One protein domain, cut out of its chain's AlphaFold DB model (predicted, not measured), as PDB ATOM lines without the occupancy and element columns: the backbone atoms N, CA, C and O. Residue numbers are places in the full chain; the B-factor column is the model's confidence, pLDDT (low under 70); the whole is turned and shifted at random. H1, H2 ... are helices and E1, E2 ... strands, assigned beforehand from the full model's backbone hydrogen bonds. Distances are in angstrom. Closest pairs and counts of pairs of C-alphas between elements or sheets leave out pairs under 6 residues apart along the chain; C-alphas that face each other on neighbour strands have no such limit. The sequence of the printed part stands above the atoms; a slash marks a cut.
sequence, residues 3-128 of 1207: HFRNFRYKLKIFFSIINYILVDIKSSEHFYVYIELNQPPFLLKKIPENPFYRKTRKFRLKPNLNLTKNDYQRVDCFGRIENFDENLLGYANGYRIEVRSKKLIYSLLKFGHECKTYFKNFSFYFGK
ATOM      1  N   HIS A   3     -25.327  21.768  38.540       77.00
ATOM      2  CA  HIS A   3     -25.837  23.130  38.323       77.00
ATOM      3  C   HIS A   3     -26.632  23.194  37.015       77.00
ATOM      4  O   HIS A   3     -26.261  22.536  36.048       77.00
ATOM      5  N   PHE A   4     -27.720  23.966  36.981       72.75
ATOM      6  CA  PHE A   4     -28.609  24.053  35.814       72.75
ATOM      7  C   PHE A   4     -29.476  25.322  35.855       72.75
ATOM      8  O   PHE A   4     -29.455  26.069  36.837       72.75
ATOM      9  N   ARG A   5     -30.210  25.584  34.758       66.25
ATOM     10  CA  ARG A   5     -30.964  26.833  34.511       66.25
ATOM     11  C   ARG A   5     -30.096  28.075  34.773       66.25
ATOM     12  O   ARG A   5     -30.393  28.866  35.662       66.25
ATOM     13  N   ASN A   6     -28.991  28.195  34.035       71.69
ATOM     14  CA  ASN A   6     -28.023  29.300  34.130       71.69
ATOM     15  C   ASN A   6     -27.570  29.580  35.577       71.69
ATOM     16  O   ASN A   6     -27.588  30.715  36.039       71.69
ATOM     17  N   PHE A   7     -27.204  28.519  36.306       73.50
ATOM     18  CA  PHE A   7     -26.762  28.569  37.707       73.50
ATOM     19  C   PHE A   7     -27.807  29.092  38.718       73.50
ATOM     20  O   PHE A   7     -27.476  29.289  39.884       73.50
ATOM     21  N   ARG A   8     -29.085  29.244  38.336       80.50
ATOM     22  CA  ARG A   8     -30.170  29.614  39.269       80.50
ATOM     23  C   ARG A   8     -30.470  28.515  40.294       80.50
ATOM     24  O   ARG A   8     -30.918  28.829  41.394       80.50
ATOM     25  N   TYR A   9     -30.235  27.246  39.955       83.50
ATOM     26  CA  TYR A   9     -30.455  26.110  40.856       83.50
ATOM     27  C   TYR A   9     -29.283  25.127  40.848       83.50
ATOM     28  O   TYR A   9     -28.528  25.016  39.874       83.50
ATOM     29  N   LYS A  10     -29.143  24.403  41.962       86.25
ATOM     30  CA  LYS A  10     -28.051  23.468  42.226       86.25
ATOM     31  C   LYS A  10     -28.555  22.277  43.043       86.25
ATOM     32  O   LYS A  10     -29.135  22.460  44.107       86.25
ATOM     33  N   LEU A  11     -28.288  21.058  42.576       85.06
ATOM     34  CA  LEU A  11     -28.554  19.821  43.315       85.06
ATOM     35  C   LEU A  11     -27.299  19.337  44.050       85.06
ATOM     36  O   LEU A  11     -26.200  19.239  43.478       85.06
ATOM     37  N   LYS A  12     -27.482  19.004  45.330       85.75
ATOM     38  CA  LYS A  12     -26.493  18.355  46.190       85.75
ATOM     39  C   LYS A  12     -26.818  16.870  46.318       85.75
ATOM     40  O   LYS A  12     -27.756  16.494  47.012       85.75
ATOM     41  N   ILE A  13     -25.996  16.046  45.682       81.81
ATOM     42  CA  ILE A  13     -26.028  14.586  45.793       81.81
ATOM     43  C   ILE A  13     -24.844  14.171  46.667       81.81
ATOM     44  O   ILE A  13     -23.717  14.605  46.412       81.81
ATOM     45  N   PHE A  14     -25.089  13.360  47.698       78.25
ATOM     46  CA  PHE A  14     -24.017  12.700  48.442       78.25
ATOM     47  C   PHE A  14     -23.578  11.442  47.693       78.25
ATOM     48  O   PHE A  14     -24.388  10.725  47.120       78.25
ATOM     49  N   PHE A  15     -22.286  11.149  47.704       75.56
ATOM     50  CA  PHE A  15     -21.744  10.025  46.943       75.56
ATOM     51  C   PHE A  15     -22.268   8.668  47.455       75.56
ATOM     52  O   PHE A  15     -22.624   7.796  46.671       75.56
ATOM     53  N   SER A  16     -22.436   8.541  48.776       73.44
ATOM     54  CA  SER A  16     -22.961   7.348  49.455       73.44
ATOM     55  C   SER A  16     -24.429   7.017  49.164       73.44
ATOM     56  O   SER A  16     -24.866   5.914  49.491       73.44
ATOM     57  N   ILE A  17     -25.203   7.940  48.577       79.31
ATOM     58  CA  ILE A  17     -26.601   7.680  48.200       79.31
ATOM     59  C   ILE A  17     -26.749   7.235  46.742       79.31
ATOM     60  O   ILE A  17     -27.848   6.846  46.366       79.31
ATOM     61  N   ILE A  18     -25.687   7.252  45.931       81.12
ATOM     62  CA  ILE A  18     -25.748   6.835  44.525       81.12
ATOM     63  C   ILE A  18     -25.773   5.301  44.447       81.12
ATOM     64  O   ILE A  18     -24.858   4.625  44.912       81.12
ATOM     65  N   ASN A  19     -26.824   4.747  43.843       79.69
ATOM     66  CA  ASN A  19     -27.005   3.309  43.640       79.69
ATOM     67  C   ASN A  19     -26.330   2.857  42.333       79.69
ATOM     68  O   ASN A  19     -25.483   1.960  42.325       79.69
ATOM     69  N   TYR A  20     -26.661   3.527  41.227       83.50
ATOM     70  CA  TYR A  20     -26.003   3.325  39.939       83.50
ATOM     71  C   TYR A  20     -26.048   4.586  39.074       83.50
ATOM     72  O   TYR A  20     -26.875   5.476  39.286       83.50
ATOM     73  N   ILE A  21     -25.165   4.633  38.076       85.75
ATOM     74  CA  ILE A  21     -25.217   5.616  36.988       85.75
ATOM     75  C   ILE A  21     -25.207   4.876  35.652       85.75
ATOM     76  O   ILE A  21     -24.486   3.893  35.475       85.75
ATOM     77  N   LEU A  22     -26.027   5.353  34.723       86.94
ATOM     78  CA  LEU A  22     -26.203   4.807  33.385       86.94
ATOM     79  C   LEU A  22     -26.096   5.946  32.360       86.94
ATOM     80  O   LEU A  22     -26.792   6.952  32.481       86.94
ATOM     81  N   VAL A  23     -25.219   5.803  31.363       86.88
ATOM     82  CA  VAL A  23     -24.952   6.838  30.350       86.88
ATOM     83  C   VAL A  23     -25.406   6.379  28.961       86.88
ATOM     84  O   VAL A  23     -25.002   5.324  28.472       86.88
ATOM     85  N   ASP A  24     -26.226   7.214  28.325       87.81
ATOM     86  CA  ASP A  24     -26.859   6.999  27.022       87.81
ATOM     87  C   ASP A  24     -26.327   8.001  25.998       87.81
ATOM     88  O   ASP A  24     -26.718   9.171  25.969       87.81
ATOM     89  N   ILE A  25     -25.395   7.532  25.171       80.31
ATOM     90  CA  ILE A  25     -24.681   8.353  24.194       80.31
ATOM     91  C   ILE A  25     -25.551   8.518  22.942       80.31
ATOM     92  O   ILE A  25     -25.853   7.540  22.252       80.31
ATOM     93  N   LYS A  26     -25.953   9.761  22.640       80.75
ATOM     94  CA  LYS A  26     -26.689  10.102  21.409       80.75
ATOM     95  C   LYS A  26     -25.750  10.574  20.300       80.75
ATOM     96  O   LYS A  26     -25.943  10.186  19.153       80.75
ATOM     97  N   SER A  27     -24.727  11.353  20.642       76.56
ATOM     98  CA  SER A  27     -23.608  11.724  19.768       76.56
ATOM     99  C   SER A  27     -22.334  11.958  20.594       76.56
ATOM    100  O   SER A  27     -22.356  11.875  21.822       76.56
ATOM    101  N   SER A  28     -21.220  12.281  19.934       68.12
ATOM    102  CA  SER A  28     -19.938  12.609  20.580       68.12
ATOM    103  C   SER A  28     -19.988  13.833  21.506       68.12
ATOM    104  O   SER A  28     -19.099  13.996  22.340       68.12
ATOM    105  N   GLU A  29     -21.013  14.681  21.388       76.94
ATOM    106  CA  GLU A  29     -21.170  15.895  22.200       76.94
ATOM    107  C   GLU A  29     -22.470  15.918  23.013       76.94
ATOM    108  O   GLU A  29     -22.620  16.779  23.877       76.94
ATOM    109  N   HIS A  30     -23.384  14.966  22.786       84.50
ATOM    110  CA  HIS A  30     -24.696  14.901  23.429       84.50
ATOM    111  C   HIS A  30     -24.977  13.507  24.008       84.50
ATOM    112  O   HIS A  30     -25.039  12.507  23.287       84.50
ATOM    113  N   PHE A  31     -25.200  13.445  25.318       86.31
ATOM    114  CA  PHE A  31     -25.564  12.219  26.024       86.31
ATOM    115  C   PHE A  31     -26.486  12.502  27.213       86.31
ATOM    116  O   PHE A  31     -26.458  13.582  27.806       86.31
ATOM    117  N   TYR A  32     -27.291  11.505  27.579       87.69
ATOM    118  CA  TYR A  32     -28.090  11.527  28.800       87.69
ATOM    119  C   TYR A  32     -27.386  10.742  29.905       87.69
ATOM    120  O   TYR A  32     -26.894   9.637  29.679       87.69
ATOM    121  N   VAL A  33     -27.378  11.295  31.113       85.31
ATOM    122  CA  VAL A  33     -26.902  10.628  32.327       85.31
ATOM    123  C   VAL A  33     -28.106  10.339  33.211       85.31
ATOM    124  O   VAL A  33     -28.813  11.257  33.623       85.31
ATOM    125  N   TYR A  34     -28.335   9.065  33.500       86.19
ATOM    126  CA  TYR A  34     -29.351   8.585  34.425       86.19
ATOM    127  C   TYR A  34     -28.667   8.237  35.745       86.19
ATOM    128  O   TYR A  34     -27.717   7.453  35.761       86.19
ATOM    129  N   ILE A  35     -29.124   8.832  36.843       83.81
ATOM    130  CA  ILE A  35     -28.578   8.636  38.189       83.81
ATOM    131  C   ILE A  35     -29.698   8.099  39.076       83.81
ATOM    132  O   ILE A  35     -30.700   8.785  39.263       83.81
ATOM    133  N   GLU A  36     -29.518   6.908  39.642       84.69
ATOM    134  CA  GLU A  36     -30.414   6.374  40.672       84.69
ATOM    135  C   GLU A  36     -29.824   6.648  42.053       84.69
ATOM    136  O   GLU A  36     -28.678   6.286  42.346       84.69
ATOM    137  N   LEU A  37     -30.630   7.249  42.918       82.69
ATOM    138  CA  LEU A  37     -30.310   7.564  44.299       82.69
ATOM    139  C   LEU A  37     -31.159   6.720  45.253       82.69
ATOM    140  O   LEU A  37     -32.328   6.446  45.006       82.69
ATOM    141  N   ASN A  38     -30.593   6.349  46.396       78.12
ATOM    142  CA  ASN A  38     -31.329   5.690  47.476       78.12
ATOM    143  C   ASN A  38     -32.223   6.666  48.270       78.12
ATOM    144  O   ASN A  38     -33.054   6.224  49.064       78.12
ATOM    145  N   GLN A  39     -32.009   7.977  48.103       79.69
ATOM    146  CA  GLN A  39     -32.641   9.077  48.839       79.69
ATOM    147  C   GLN A  39     -32.670  10.354  47.976       79.69
ATOM    148  O   GLN A  39     -31.810  10.499  47.103       79.69
ATOM    149  N   PRO A  40     -33.579  11.307  48.243       82.19
ATOM    150  CA  PRO A  40     -33.591  12.607  47.583       82.19
ATOM    151  C   PRO A  40     -32.280  13.412  47.715       82.19
ATOM    152  O   PRO A  40     -31.618  13.381  48.759       82.19
ATOM    153  N   PRO A  41     -31.907  14.188  46.682       84.75
ATOM    154  CA  PRO A  41     -30.863  15.202  46.757       84.75
ATOM    155  C   PRO A  41     -31.376  16.470  47.455       84.75
ATOM    156  O   PRO A  41     -32.568  16.765  47.427       84.75
ATOM    157  N   PHE A  42     -30.481  17.303  47.996       86.69
ATOM    158  CA  PHE A  42     -30.902  18.636  48.454       86.69
ATOM    159  C   PHE A  42     -30.945  19.614  47.282       86.69
ATOM    160  O   PHE A  42     -29.951  19.752  46.555       86.69
ATOM    161  N   LEU A  43     -32.053  20.344  47.144       85.50
ATOM    162  CA  LEU A  43     -32.149  21.481  46.240       85.50
ATOM    163  C   LEU A  43     -31.652  22.771  46.906       85.50
ATOM    164  O   LEU A  43     -31.942  23.077  48.061       85.50
ATOM    165  N   LEU A  44     -30.890  23.541  46.137       86.50
ATOM    166  CA  LEU A  44     -30.391  24.860  46.484       86.50
ATOM    167  C   LEU A  44     -30.761  25.839  45.357       86.50
ATOM    168  O   LEU A  44     -30.563  25.533  44.177       86.50
ATOM    169  N   LYS A  45     -31.274  27.019  45.710       86.06
ATOM    170  CA  LYS A  45     -31.625  28.117  44.792       86.06
ATOM    171  C   LYS A  45     -30.643  29.269  44.995       86.06
ATOM    172  O   LYS A  45     -30.321  29.588  46.138       86.06
ATOM    173  N   LYS A  46     -30.181  29.892  43.906       84.62
ATOM    174  CA  LYS A  46     -29.344  31.094  43.986       84.62
ATOM    175  C   LYS A  46     -30.158  32.241  44.598       84.62
ATOM    176  O   LYS A  46     -31.290  32.485  44.169       84.62
ATOM    177  N   ILE A  47     -29.596  32.910  45.596       78.44
ATOM    178  CA  ILE A  47     -30.184  34.086  46.237       78.44
ATOM    179  C   ILE A  47     -30.211  35.219  45.190       78.44
ATOM    180  O   ILE A  47     -29.211  35.406  44.489       78.44
ATOM    181  N   PRO A  48     -31.340  35.931  44.998       60.72
ATOM    182  CA  PRO A  48     -31.373  37.107  44.134       60.72
ATOM    183  C   PRO A  48     -30.432  38.186  44.677       60.72
ATOM    184  O   PRO A  48     -30.456  38.467  45.871       60.72
ATOM    185  N   GLU A  49     -29.638  38.809  43.808       54.34
ATOM    186  CA  GLU A  49     -28.874  40.004  44.181       54.34
ATOM    187  C   GLU A  49     -29.862  41.109  44.603       54.34
ATOM    188  O   GLU A  49     -30.846  41.363  43.900       54.34
ATOM    189  N   ASN A  50     -29.630  41.720  45.769       42.06
ATOM    190  CA  ASN A  50     -30.523  42.710  46.378       42.06
ATOM    191  C   ASN A  50     -30.704  43.923  45.426       42.06
ATOM    192  O   ASN A  50     -29.703  44.440  44.925       42.06
ATOM    193  N   PRO A  51     -31.939  44.389  45.129       38.12
ATOM    194  CA  PRO A  51     -32.183  45.449  44.146       38.12
ATOM    195  C   PRO A  51     -31.480  46.791  44.418       38.12
ATOM    196  O   PRO A  51     -31.297  47.542  43.460       38.12
ATOM    197  N   PHE A  52     -31.023  47.079  45.643       36.28
ATOM    198  CA  PHE A  52     -30.141  48.230  45.913       36.28
ATOM    199  C   PHE A  52     -28.873  48.215  45.028       36.28
ATOM    200  O   PHE A  52     -28.525  49.217  44.399       36.28
ATOM    201  N   TYR A  53     -28.287  47.032  44.804       39.31
ATOM    202  CA  TYR A  53     -27.076  46.811  43.997       39.31
ATOM    203  C   TYR A  53     -27.279  47.017  42.480       39.31
ATOM    204  O   TYR A  53     -26.343  46.854  41.690       39.31
ATOM    205  N   ARG A  54     -28.489  47.378  42.020       37.59
ATOM    206  CA  ARG A  54     -28.721  47.774  40.618       37.59
ATOM    207  C   ARG A  54     -28.336  49.222  40.318       37.59
ATOM    208  O   ARG A  54     -28.061  49.501  39.153       37.59
ATOM    209  N   LYS A  55     -28.316  50.131  41.302       33.94
ATOM    210  CA  LYS A  55     -27.978  51.549  41.054       33.94
ATOM    211  C   LYS A  55     -26.472  51.785  40.878       33.94
ATOM    212  O   LYS A  55     -26.096  52.601  40.044       33.94
ATOM    213  N   THR A  56     -25.624  51.026  41.574       34.06
ATOM    214  CA  THR A  56     -24.152  51.154  41.524       34.06
ATOM    215  C   THR A  56     -23.506  50.482  40.303       34.06
ATOM    216  O   THR A  56     -22.442  50.901  39.849       34.06
ATOM    217  N   ARG A  57     -24.169  49.505  39.662       37.16
ATOM    218  CA  ARG A  57     -23.680  48.803  38.450       37.16
ATOM    219  C   ARG A  57     -23.726  49.629  37.143       37.16
ATOM    220  O   ARG A  57     -23.985  49.081  36.071       37.16
ATOM    221  N   LYS A  58     -23.444  50.935  37.198       35.94
ATOM    222  CA  LYS A  58     -23.194  51.767  36.002       35.94
ATOM    223  C   LYS A  58     -21.726  51.790  35.557       35.94
ATOM    224  O   LYS A  58     -21.472  52.119  34.400       35.94
ATOM    225  N   PHE A  59     -20.779  51.379  36.406       32.12
ATOM    226  CA  PHE A  59     -19.366  51.252  36.033       32.12
ATOM    227  C   PHE A  59     -18.985  49.803  35.679       32.12
ATOM    228  O   PHE A  59     -19.387  48.841  36.331       32.12
ATOM    229  N   ARG A  60     -18.262  49.647  34.561       42.91
ATOM    230  CA  ARG A  60     -17.964  48.362  33.902       42.91
ATOM    231  C   ARG A  60     -16.767  47.647  34.539       42.91
ATOM    232  O   ARG A  60     -15.660  48.163  34.443       42.91
ATOM    233  N   LEU A  61     -16.936  46.391  34.964       32.31
ATOM    234  CA  LEU A  61     -15.832  45.424  35.097       32.31
ATOM    235  C   LEU A  61     -16.194  44.031  34.539       32.31
ATOM    236  O   LEU A  61     -17.356  43.722  34.280       32.31
ATOM    237  N   LYS A  62     -15.152  43.242  34.233       31.44
ATOM    238  CA  LYS A  62     -15.178  42.063  33.338       31.44
ATOM    239  C   LYS A  62     -15.768  40.783  33.976       31.44
ATOM    240  O   LYS A  62     -15.717  40.619  35.192       31.44
ATOM    241  N   PRO A  63     -16.267  39.825  33.165       33.22
ATOM    242  CA  PRO A  63     -16.935  38.623  33.664       33.22
ATOM    243  C   PRO A  63     -15.961  37.463  33.948       33.22
ATOM    244  O   PRO A  63     -15.721  36.634  33.078       33.22
ATOM    245  N   ASN A  64     -15.462  37.351  35.182       32.12
ATOM    246  CA  ASN A  64     -14.838  36.123  35.705       32.12
ATOM    247  C   ASN A  64     -15.330  35.855  37.139       32.12
ATOM    248  O   ASN A  64     -14.681  36.190  38.124       32.12
ATOM    249  N   LEU A  65     -16.528  35.274  37.249       37.09
ATOM    250  CA  LEU A  65     -17.206  35.001  38.520       37.09
ATOM    251  C   LEU A  65     -16.755  33.670  39.144       37.09
ATOM    252  O   LEU A  65     -17.292  32.608  38.818       37.09
ATOM    253  N   ASN A  66     -15.852  33.738  40.125       34.25
ATOM    254  CA  ASN A  66     -15.686  32.672  41.115       34.25
ATOM    255  C   ASN A  66     -16.886  32.687  42.084       34.25
ATOM    256  O   ASN A  66     -16.866  33.351  43.116       34.25
ATOM    257  N   LEU A  67     -17.954  31.961  41.734       39.69
ATOM    258  CA  LEU A  67     -19.160  31.820  42.564       39.69
ATOM    259  C   LEU A  67     -18.810  31.215  43.935       39.69
ATOM    260  O   LEU A  67     -18.410  30.047  44.019       39.69
ATOM    261  N   THR A  68     -18.993  31.981  45.011       42.47
ATOM    262  CA  THR A  68     -18.627  31.543  46.367       42.47
ATOM    263  C   THR A  68     -19.631  30.530  46.943       42.47
ATOM    264  O   THR A  68     -20.668  30.196  46.358       42.47
ATOM    265  N   LYS A  69     -19.333  29.991  48.133       43.91
ATOM    266  CA  LYS A  69     -20.199  29.021  48.831       43.91
ATOM    267  C   LYS A  69     -21.542  29.602  49.299       43.91
ATOM    268  O   LYS A  69     -22.403  28.802  49.668       43.91
ATOM    269  N   ASN A  70     -21.710  30.927  49.325       52.31
ATOM    270  CA  ASN A  70     -22.811  31.594  50.030       52.31
ATOM    271  C   ASN A  70     -23.956  32.065  49.120       52.31
ATOM    272  O   ASN A  70     -25.052  32.295  49.615       52.31
ATOM    273  N   ASP A  71     -23.763  32.068  47.800       68.44
ATOM    274  CA  ASP A  71     -24.762  32.481  46.804       68.44
ATOM    275  C   ASP A  71     -26.070  31.657  46.795       68.44
ATOM    276  O   ASP A  71     -26.975  31.981  46.030       68.44
ATOM    277  N   TYR A  72     -26.181  30.554  47.547       76.25
ATOM    278  CA  TYR A  72     -27.294  29.602  47.434       76.25
ATOM    279  C   TYR A  72     -27.915  29.233  48.787       76.25
ATOM    280  O   TYR A  72     -27.236  28.706  49.669       76.25
ATOM    281  N   GLN A  73     -29.237  29.373  48.883       81.00
ATOM    282  CA  GLN A  73     -30.047  28.932  50.021       81.00
ATOM    283  C   GLN A  73     -30.772  27.620  49.696       81.00
ATOM    284  O   GLN A  73     -31.082  27.335  48.535       81.00
ATOM    285  N   ARG A  74     -31.055  26.800  50.715       83.62
ATOM    286  CA  ARG A  74     -31.891  25.608  50.549       83.62
ATOM    287  C   ARG A  74     -33.341  25.989  50.251       83.62
ATOM    288  O   ARG A  74     -33.886  26.886  50.886       83.62
ATOM    289  N   VAL A  75     -33.945  25.264  49.316       81.44
ATOM    290  CA  VAL A  75     -35.379  25.307  49.014       81.44
ATOM    291  C   VAL A  75     -35.906  23.880  48.851       81.44
ATOM    292  O   VAL A  75     -35.131  22.943  48.650       81.44
ATOM    293  N   ASP A  76     -37.214  23.722  48.971       77.38
ATOM    294  CA  ASP A  76     -37.968  22.472  48.861       77.38
ATOM    295  C   ASP A  76     -38.473  22.224  47.434       77.38
ATOM    296  O   ASP A  76     -38.437  21.093  46.963       77.38
ATOM    297  N   CYS A  77     -38.853  23.286  46.722       76.25
ATOM    298  CA  CYS A  77     -39.321  23.255  45.343       76.25
ATOM    299  C   CYS A  77     -38.477  24.155  44.421       76.25
ATOM    300  O   CYS A  77     -37.716  25.031  44.842       76.25
ATOM    301  N   PHE A  78     -38.657  23.997  43.109       72.38
ATOM    302  CA  PHE A  78     -38.057  24.893  42.116       72.38
ATOM    303  C   PHE A  78     -38.797  26.242  41.978       72.38
ATOM    304  O   PHE A  78     -38.447  27.050  41.111       72.38
ATOM    305  N   GLY A  79     -39.759  26.529  42.859       68.06
ATOM    306  CA  GLY A  79     -40.756  27.589  42.717       68.06
ATOM    307  C   GLY A  79     -41.852  27.212  41.716       68.06
ATOM    308  O   GLY A  79     -41.686  26.260  40.952       68.06
ATOM    309  N   ARG A  80     -42.941  27.993  41.692       57.41
ATOM    310  CA  ARG A  80     -44.057  27.797  40.755       57.41
ATOM    311  C   ARG A  80     -43.553  27.806  39.313       57.41
ATOM    312  O   ARG A  80     -43.096  28.831  38.803       57.41
ATOM    313  N   ILE A  81     -43.614  26.643  38.683       60.41
ATOM    314  CA  ILE A  81     -43.311  26.406  37.274       60.41
ATOM    315  C   ILE A  81     -44.517  25.654  36.737       60.41
ATOM    316  O   ILE A  81     -44.880  24.606  37.274       60.41
ATOM    317  N   GLU A  82     -45.133  26.186  35.691       55.44
ATOM    318  CA  GLU A  82     -46.252  25.522  35.029       55.44
ATOM    319  C   GLU A  82     -45.846  24.102  34.610       55.44
ATOM    320  O   GLU A  82     -44.746  23.872  34.101       55.44
ATOM    321  N   ASN A  83     -46.725  23.136  34.881       58.59
ATOM    322  CA  ASN A  83     -46.522  21.706  34.623       58.59
ATOM    323  C   ASN A  83     -45.356  21.027  35.382       58.59
ATOM    324  O   ASN A  83     -44.984  19.905  35.045       58.59
ATOM    325  N   PHE A  84     -44.795  21.645  36.429       64.12
ATOM    326  CA  PHE A  84     -43.825  20.993  37.322       64.12
ATOM    327  C   PHE A  84     -44.504  20.420  38.574       64.12
ATOM    328  O   PHE A  84     -45.419  21.041  39.108       64.12
ATOM    329  N   ASP A  85     -44.077  19.254  39.054       69.69
ATOM    330  CA  ASP A  85     -44.559  18.676  40.316       69.69
ATOM    331  C   ASP A  85     -43.699  19.167  41.493       69.69
ATOM    332  O   ASP A  85     -42.496  18.898  41.535       69.69
ATOM    333  N   GLU A  86     -44.284  19.887  42.450       68.06
ATOM    334  CA  GLU A  86     -43.538  20.431  43.596       68.06
ATOM    335  C   GLU A  86     -42.997  19.320  44.517       68.06
ATOM    336  O   GLU A  86     -41.920  19.466  45.099       68.06
ATOM    337  N   ASN A  87     -43.651  18.157  44.539       73.19
ATOM    338  CA  ASN A  87     -43.240  16.964  45.270       73.19
ATOM    339  C   ASN A  87     -42.173  16.130  44.528       73.19
ATOM    340  O   ASN A  87     -41.690  15.132  45.074       73.19
ATOM    341  N   LEU A  88     -41.762  16.506  43.303       74.06
ATOM    342  CA  LEU A  88     -40.816  15.724  42.492       74.06
ATOM    343  C   LEU A  88     -39.550  15.349  43.272       74.06
ATOM    344  O   LEU A  88     -39.147  14.194  43.244       74.06
ATOM    345  N   LEU A  89     -38.944  16.294  43.993       77.75
ATOM    346  CA  LEU A  89     -37.677  16.070  44.697       77.75
ATOM    347  C   LEU A  89     -37.780  14.987  45.774       77.75
ATOM    348  O   LEU A  89     -36.925  14.108  45.833       77.75
ATOM    349  N   GLY A  90     -38.834  15.023  46.589       78.56
ATOM    350  CA  GLY A  90     -38.991  14.113  47.719       78.56
ATOM    351  C   GLY A  90     -39.275  12.664  47.321       78.56
ATOM    352  O   GLY A  90     -38.857  11.745  48.031       78.56
ATOM    353  N   TYR A  91     -39.938  12.442  46.181       80.75
ATOM    354  CA  TYR A  91     -40.319  11.101  45.712       80.75
ATOM    355  C   TYR A  91     -39.524  10.614  44.481       80.75
ATOM    356  O   TYR A  91     -39.624   9.437  44.118       80.75
ATOM    357  N   ALA A  92     -38.705  11.456  43.840       76.62
ATOM    358  CA  ALA A  92     -37.808  11.035  42.763       76.62
ATOM    359  C   ALA A  92     -36.484  10.494  43.314       76.62
ATOM    360  O   ALA A  92     -35.664  11.216  43.881       76.62
ATOM    361  N   ASN A  93     -36.263   9.205  43.066       77.06
ATOM    362  CA  ASN A  93     -34.981   8.534  43.271       77.06
ATOM    363  C   ASN A  93     -34.142   8.511  41.978       77.06
ATOM    364  O   ASN A  93     -32.918   8.575  42.050       77.06
ATOM    365  N   GLY A  94     -34.786   8.476  40.806       79.62
ATOM    366  CA  GLY A  94     -34.131   8.493  39.498       79.62
ATOM    367  C   GLY A  94     -34.095   9.892  38.875       79.62
ATOM    368  O   GLY A  94     -35.114  10.577  38.816       79.62
ATOM    369  N   TYR A  95     -32.932  10.302  38.368       79.94
ATOM    370  CA  TYR A  95     -32.699  11.610  37.746       79.94
ATOM    371  C   TYR A  95     -32.106  11.440  36.347       79.94
ATOM    372  O   TYR A  95     -31.029  10.865  36.207       79.94
ATOM    373  N   ARG A  96     -32.769  11.978  35.313       82.88
ATOM    374  CA  ARG A  96     -32.209  12.088  33.953       82.88
ATOM    375  C   ARG A  96     -31.655  13.490  33.728       82.88
ATOM    376  O   ARG A  96     -32.374  14.473  33.881       82.88
ATOM    377  N   ILE A  97     -30.403  13.566  33.298       81.88
ATOM    378  CA  ILE A  97     -29.678  14.808  33.035       81.88
ATOM    379  C   ILE A  97     -29.233  14.800  31.577       81.88
ATOM    380  O   ILE A  97     -28.564  13.868  31.139       81.88
ATOM    381  N   GLU A  98     -29.597  15.833  30.827       85.00
ATOM    382  CA  GLU A  98     -29.072  16.066  29.483       85.00
ATOM    383  C   GLU A  98     -27.727  16.794  29.580       85.00
ATOM    384  O   GLU A  98     -27.614  17.810  30.269       85.00
ATOM    385  N   VAL A  99     -26.704  16.278  28.900       80.31
ATOM    386  CA  VAL A  99     -25.366  16.873  28.871       80.31
ATOM    387  C   VAL A  99     -24.960  17.136  27.427       80.31
ATOM    388  O   VAL A  99     -24.920  16.224  26.602       80.31
ATOM    389  N   ARG A 100     -24.622  18.399  27.145       82.25
ATOM    390  CA  ARG A 100     -24.087  18.869  25.862       82.25
ATOM    391  C   ARG A 100     -22.636  19.326  26.047       82.25
ATOM    392  O   ARG A 100     -22.377  20.516  26.205       82.25
ATOM    393  N   SER A 101     -21.703  18.380  26.174       76.69
ATOM    394  CA  SER A 101     -20.269  18.672  26.342       76.69
ATOM    395  C   SER A 101     -19.381  17.450  26.104       76.69
ATOM    396  O   SER A 101     -19.375  16.501  26.892       76.69
ATOM    397  N   LYS A 102     -18.528  17.535  25.079       69.00
ATOM    398  CA  LYS A 102     -17.512  16.528  24.727       69.00
ATOM    399  C   LYS A 102     -16.488  16.266  25.843       69.00
ATOM    400  O   LYS A 102     -15.987  15.157  25.977       69.00
ATOM    401  N   LYS A 103     -16.190  17.275  26.677       69.38
ATOM    402  CA  LYS A 103     -15.203  17.163  27.771       69.38
ATOM    403  C   LYS A 103     -15.728  16.375  28.979       69.38
ATOM    404  O   LYS A 103     -14.934  15.770  29.692       69.38
ATOM    405  N   LEU A 104     -17.046  16.352  29.216       72.38
ATOM    406  CA  LEU A 104     -17.609  15.799  30.456       72.38
ATOM    407  C   LEU A 104     -17.617  14.259  30.510       72.38
ATOM    408  O   LEU A 104     -17.707  13.694  31.598       72.38
ATOM    409  N   ILE A 105     -17.524  13.571  29.365       72.88
ATOM    410  CA  ILE A 105     -17.625  12.102  29.312       72.88
ATOM    411  C   ILE A 105     -16.437  11.410  29.999       72.88
ATOM    412  O   ILE A 105     -16.633  10.457  30.752       72.88
ATOM    413  N   TYR A 106     -15.224  11.952  29.848       75.12
ATOM    414  CA  TYR A 106     -14.029  11.486  30.562       75.12
ATOM    415  C   TYR A 106     -14.145  11.708  32.074       75.12
ATOM    416  O   TYR A 106     -13.790  10.831  32.861       75.12
ATOM    417  N   SER A 107     -14.706  12.847  32.497       77.69
ATOM    418  CA  SER A 107     -14.971  13.127  33.913       77.69
ATOM    419  C   SER A 107     -15.994  12.155  34.510       77.69
ATOM    420  O   SER A 107     -15.820  11.722  35.644       77.69
ATOM    421  N   LEU A 108     -17.028  11.773  33.753       77.00
ATOM    422  CA  LEU A 108     -18.021  10.778  34.178       77.00
ATOM    423  C   LEU A 108     -17.442   9.361  34.253       77.00
ATOM    424  O   LEU A 108     -17.744   8.645  35.201       77.00
ATOM    425  N   LEU A 109     -16.587   8.971  33.301       76.56
ATOM    426  CA  LEU A 109     -15.845   7.704  33.342       76.56
ATOM    427  C   LEU A 109     -14.950   7.618  34.587       76.56
ATOM    428  O   LEU A 109     -15.033   6.643  35.333       76.56
ATOM    429  N   LYS A 110     -14.157   8.666  34.852       79.94
ATOM    430  CA  LYS A 110     -13.317   8.764  36.055       79.94
ATOM    431  C   LYS A 110     -14.155   8.712  37.337       79.94
ATOM    432  O   LYS A 110     -13.849   7.928  38.230       79.94
ATOM    433  N   PHE A 111     -15.252   9.470  37.393       79.50
ATOM    434  CA  PHE A 111     -16.180   9.465  38.524       79.50
ATOM    435  C   PHE A 111     -16.784   8.073  38.772       79.50
ATOM    436  O   PHE A 111     -16.792   7.606  39.904       79.50
ATOM    437  N   GLY A 112     -17.227   7.371  37.723       77.56
ATOM    438  CA  GLY A 112     -17.753   6.007  37.835       77.56
ATOM    439  C   GLY A 112     -16.716   4.992  38.332       77.56
ATOM    440  O   GLY A 112     -17.054   4.110  39.124       77.56
ATOM    441  N   HIS A 113     -15.450   5.140  37.927       78.44
ATOM    442  CA  HIS A 113     -14.346   4.335  38.453       78.44
ATOM    443  C   HIS A 113     -14.112   4.606  39.949       78.44
ATOM    444  O   HIS A 113     -14.153   3.672  40.747       78.44
ATOM    445  N   GLU A 114     -13.980   5.875  40.352       78.00
ATOM    446  CA  GLU A 114     -13.859   6.273  41.764       78.00
ATOM    447  C   GLU A 114     -15.049   5.760  42.600       78.00
ATOM    448  O   GLU A 114     -14.856   5.196  43.682       78.00
ATOM    449  N   CYS A 115     -16.281   5.855  42.082       74.56
ATOM    450  CA  CYS A 115     -17.470   5.292  42.726       74.56
ATOM    451  C   CYS A 115     -17.338   3.790  42.985       74.56
ATOM    452  O   CYS A 115     -17.675   3.330  44.079       74.56
ATOM    453  N   LYS A 116     -16.833   3.024  42.012       76.25
ATOM    454  CA  LYS A 116     -16.677   1.574  42.152       76.25
ATOM    455  C   LYS A 116     -15.593   1.194  43.162       76.25
ATOM    456  O   LYS A 116     -15.792   0.238  43.911       76.25
ATOM    457  N   THR A 117     -14.502   1.957  43.215       74.50
ATOM    458  CA  THR A 117     -13.392   1.753  44.157       74.50
ATOM    459  C   THR A 117     -13.830   1.949  45.608       74.50
ATOM    460  O   THR A 117     -13.545   1.103  46.453       74.50
ATOM    461  N   TYR A 118     -14.582   3.015  45.907       69.19
ATOM    462  CA  TYR A 118     -15.029   3.289  47.279       69.19
ATOM    463  C   TYR A 118     -16.310   2.535  47.688       69.19
ATOM    464  O   TYR A 118     -16.524   2.306  48.879       69.19
ATOM    465  N   PHE A 119     -17.166   2.123  46.742       72.12
ATOM    466  CA  PHE A 119     -18.463   1.497  47.036       72.12
ATOM    467  C   PHE A 119     -18.646   0.215  46.219       72.12
ATOM    468  O   PHE A 119     -19.127   0.234  45.088       72.12
ATOM    469  N   LYS A 120     -18.341  -0.939  46.832       66.38
ATOM    470  CA  LYS A 120     -18.398  -2.267  46.182       66.38
ATOM    471  C   LYS A 120     -19.726  -2.548  45.456       66.38
ATOM    472  O   LYS A 120     -19.715  -3.140  44.375       66.38
ATOM    473  N   ASN A 121     -20.846  -2.067  46.000       68.81
ATOM    474  CA  ASN A 121     -22.196  -2.272  45.457       68.81
ATOM    475  C   ASN A 121     -22.591  -1.283  44.340       68.81
ATOM    476  O   ASN A 121     -23.622  -1.482  43.698       68.81
ATOM    477  N   PHE A 122     -21.792  -0.243  44.079       80.75
ATOM    478  CA  PHE A 122     -22.048   0.696  42.988       80.75
ATOM    479  C   PHE A 122     -22.007  -0.019  41.632       80.75
ATOM    480  O   PHE A 122     -21.191  -0.921  41.401       80.75
ATOM    481  N   SER A 123     -22.899   0.381  40.728       81.69
ATOM    482  CA  SER A 123     -22.959  -0.129  39.357       81.69
ATOM    483  C   SER A 123     -22.827   1.020  38.353       81.69
ATOM    484  O   SER A 123     -23.449   2.067  38.525       81.69
ATOM    485  N   PHE A 124     -22.045   0.814  37.295       84.19
ATOM    486  CA  PHE A 124     -21.830   1.802  36.238       84.19
ATOM    487  C   PHE A 124     -22.110   1.165  34.884       84.19
ATOM    488  O   PHE A 124     -21.598   0.082  34.602       84.19
ATOM    489  N   TYR A 125     -22.943   1.811  34.073       84.56
ATOM    490  CA  TYR A 125     -23.458   1.237  32.835       84.56
ATOM    491  C   TYR A 125     -23.355   2.226  31.668       84.56
ATOM    492  O   TYR A 125     -23.597   3.422  31.823       84.56
ATOM    493  N   PHE A 126     -23.069   1.701  30.479       83.38
ATOM    494  CA  PHE A 126     -23.088   2.433  29.212       83.38
ATOM    495  C   PHE A 126     -23.952   1.680  28.206       83.38
ATOM    496  O   PHE A 126     -23.865   0.456  28.116       83.38
ATOM    497  N   GLY A 127     -24.761   2.395  27.428       79.69
ATOM    498  CA  GLY A 127     -25.538   1.780  26.354       79.69
ATOM    499  C   GLY A 127     -26.542   2.732  25.719       79.69
ATOM    500  O   GLY A 127     -26.932   3.729  26.314       79.69
ATOM    501  N   LYS A 128     -26.981   2.422  24.497       79.19
ATOM    502  CA  LYS A 128     -27.973   3.225  23.769       79.19
ATOM    503  C   LYS A 128     -29.382   2.904  24.275       79.19
ATOM    504  O   LYS A 128     -29.891   1.813  24.030       79.19
TER     505      LYS A 128
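What this domain is: This is residues 3 to 128 of the 1207 residues of the protein "RNA-dependent RNA polymerase" of Sarcoptes scabiei (UniProt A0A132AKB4). A twisted four-stranded sheet, E6, E3, E2 and E7, has the long helix H3 packed along one face, mostly over E2 and E7. A smaller sheet of E1, E4 and E5 lies off toward the E6 side, joined to the large one by the links from E1 to E2 and from E3 to E4; beyond it residues 50 to 66, with H1, stick out as a long loop that makes the longest axis. The printed part has 126 residues, with three named helices and seven named strands in the order E1 E2 E3 E4 H1 E5 H2 E6 H3 E7, and its class is mixed. The large sheet, order E6 E3 E2 E7, is mixed; the small one, order E1 E4 E5, is antiparallel. The whole is loose, with a radius of gyration of the C-alphas of 17.7 A, and spans 53 by 33 by 30 A.

Where its parts are: In the large sheet, E6 is residues 94 to 100, 19.9 A long; E3 is 30 to 37, 22.8 A; E2 is 18 to 25, 20.4 A, beginning at C-alpha 18 (-25.748, 6.835, 44.525); E7 is 123 to 126, ending at C-alpha 126 (-23.088, 2.433, 29.212). H3 is residues 104 to 118, 21.1 A long. In the small sheet, E1 is residues 9 to 12, beginning at C-alpha 9 (-30.455, 26.110, 40.856), E4 is 42 to 46, 13.3 A long, and E5 is 72 to 75. H1 is residues 53 to 56 and H2 is 88 to 91.

How they stand to each other: The large sheet is twisted, its C-alphas up to 4.2 A off the best plane. E6 and E3 are antiparallel, with N 33 and O 97 2.8 A apart. E2 and E3 form a hairpin, with N 34 and O 22 2.8 A apart. E2 and E7 are parallel, with N 23 and O 125 2.9 A apart. H3 is on this sheet at a height of 9.7 A; its closest C-alphas to E7 are Gly 112 and Phe 124, 6.1 A apart. E6, H3 and E7 form a split strand-helix-strand unit, with E3 and E2 between its two strands, and a right-handed crossover. E1 and E4 are antiparallel, with N 10 and O 44 2.9 A apart; so are E4 and E5, with N 45 and O 73 2.8 A apart. H2 is not on either sheet; its closest C-alphas to E4 are Leu 89 and Leu 43, 7.9 A apart. In H3 every O i to N i+4 pair is within hydrogen-bond range; H1 and H2 are too short for such a pair.

The domain as a whole: The two C-alphas farthest apart, of Lys 58 and Lys 120, are 55.2 A apart. The printed part has no cut. The links H1 to E5 and E5 to H2 are long. Mean pLDDT of the printed part is 70.8; residues 48 to 71 and 79 to 86 are among those under 70.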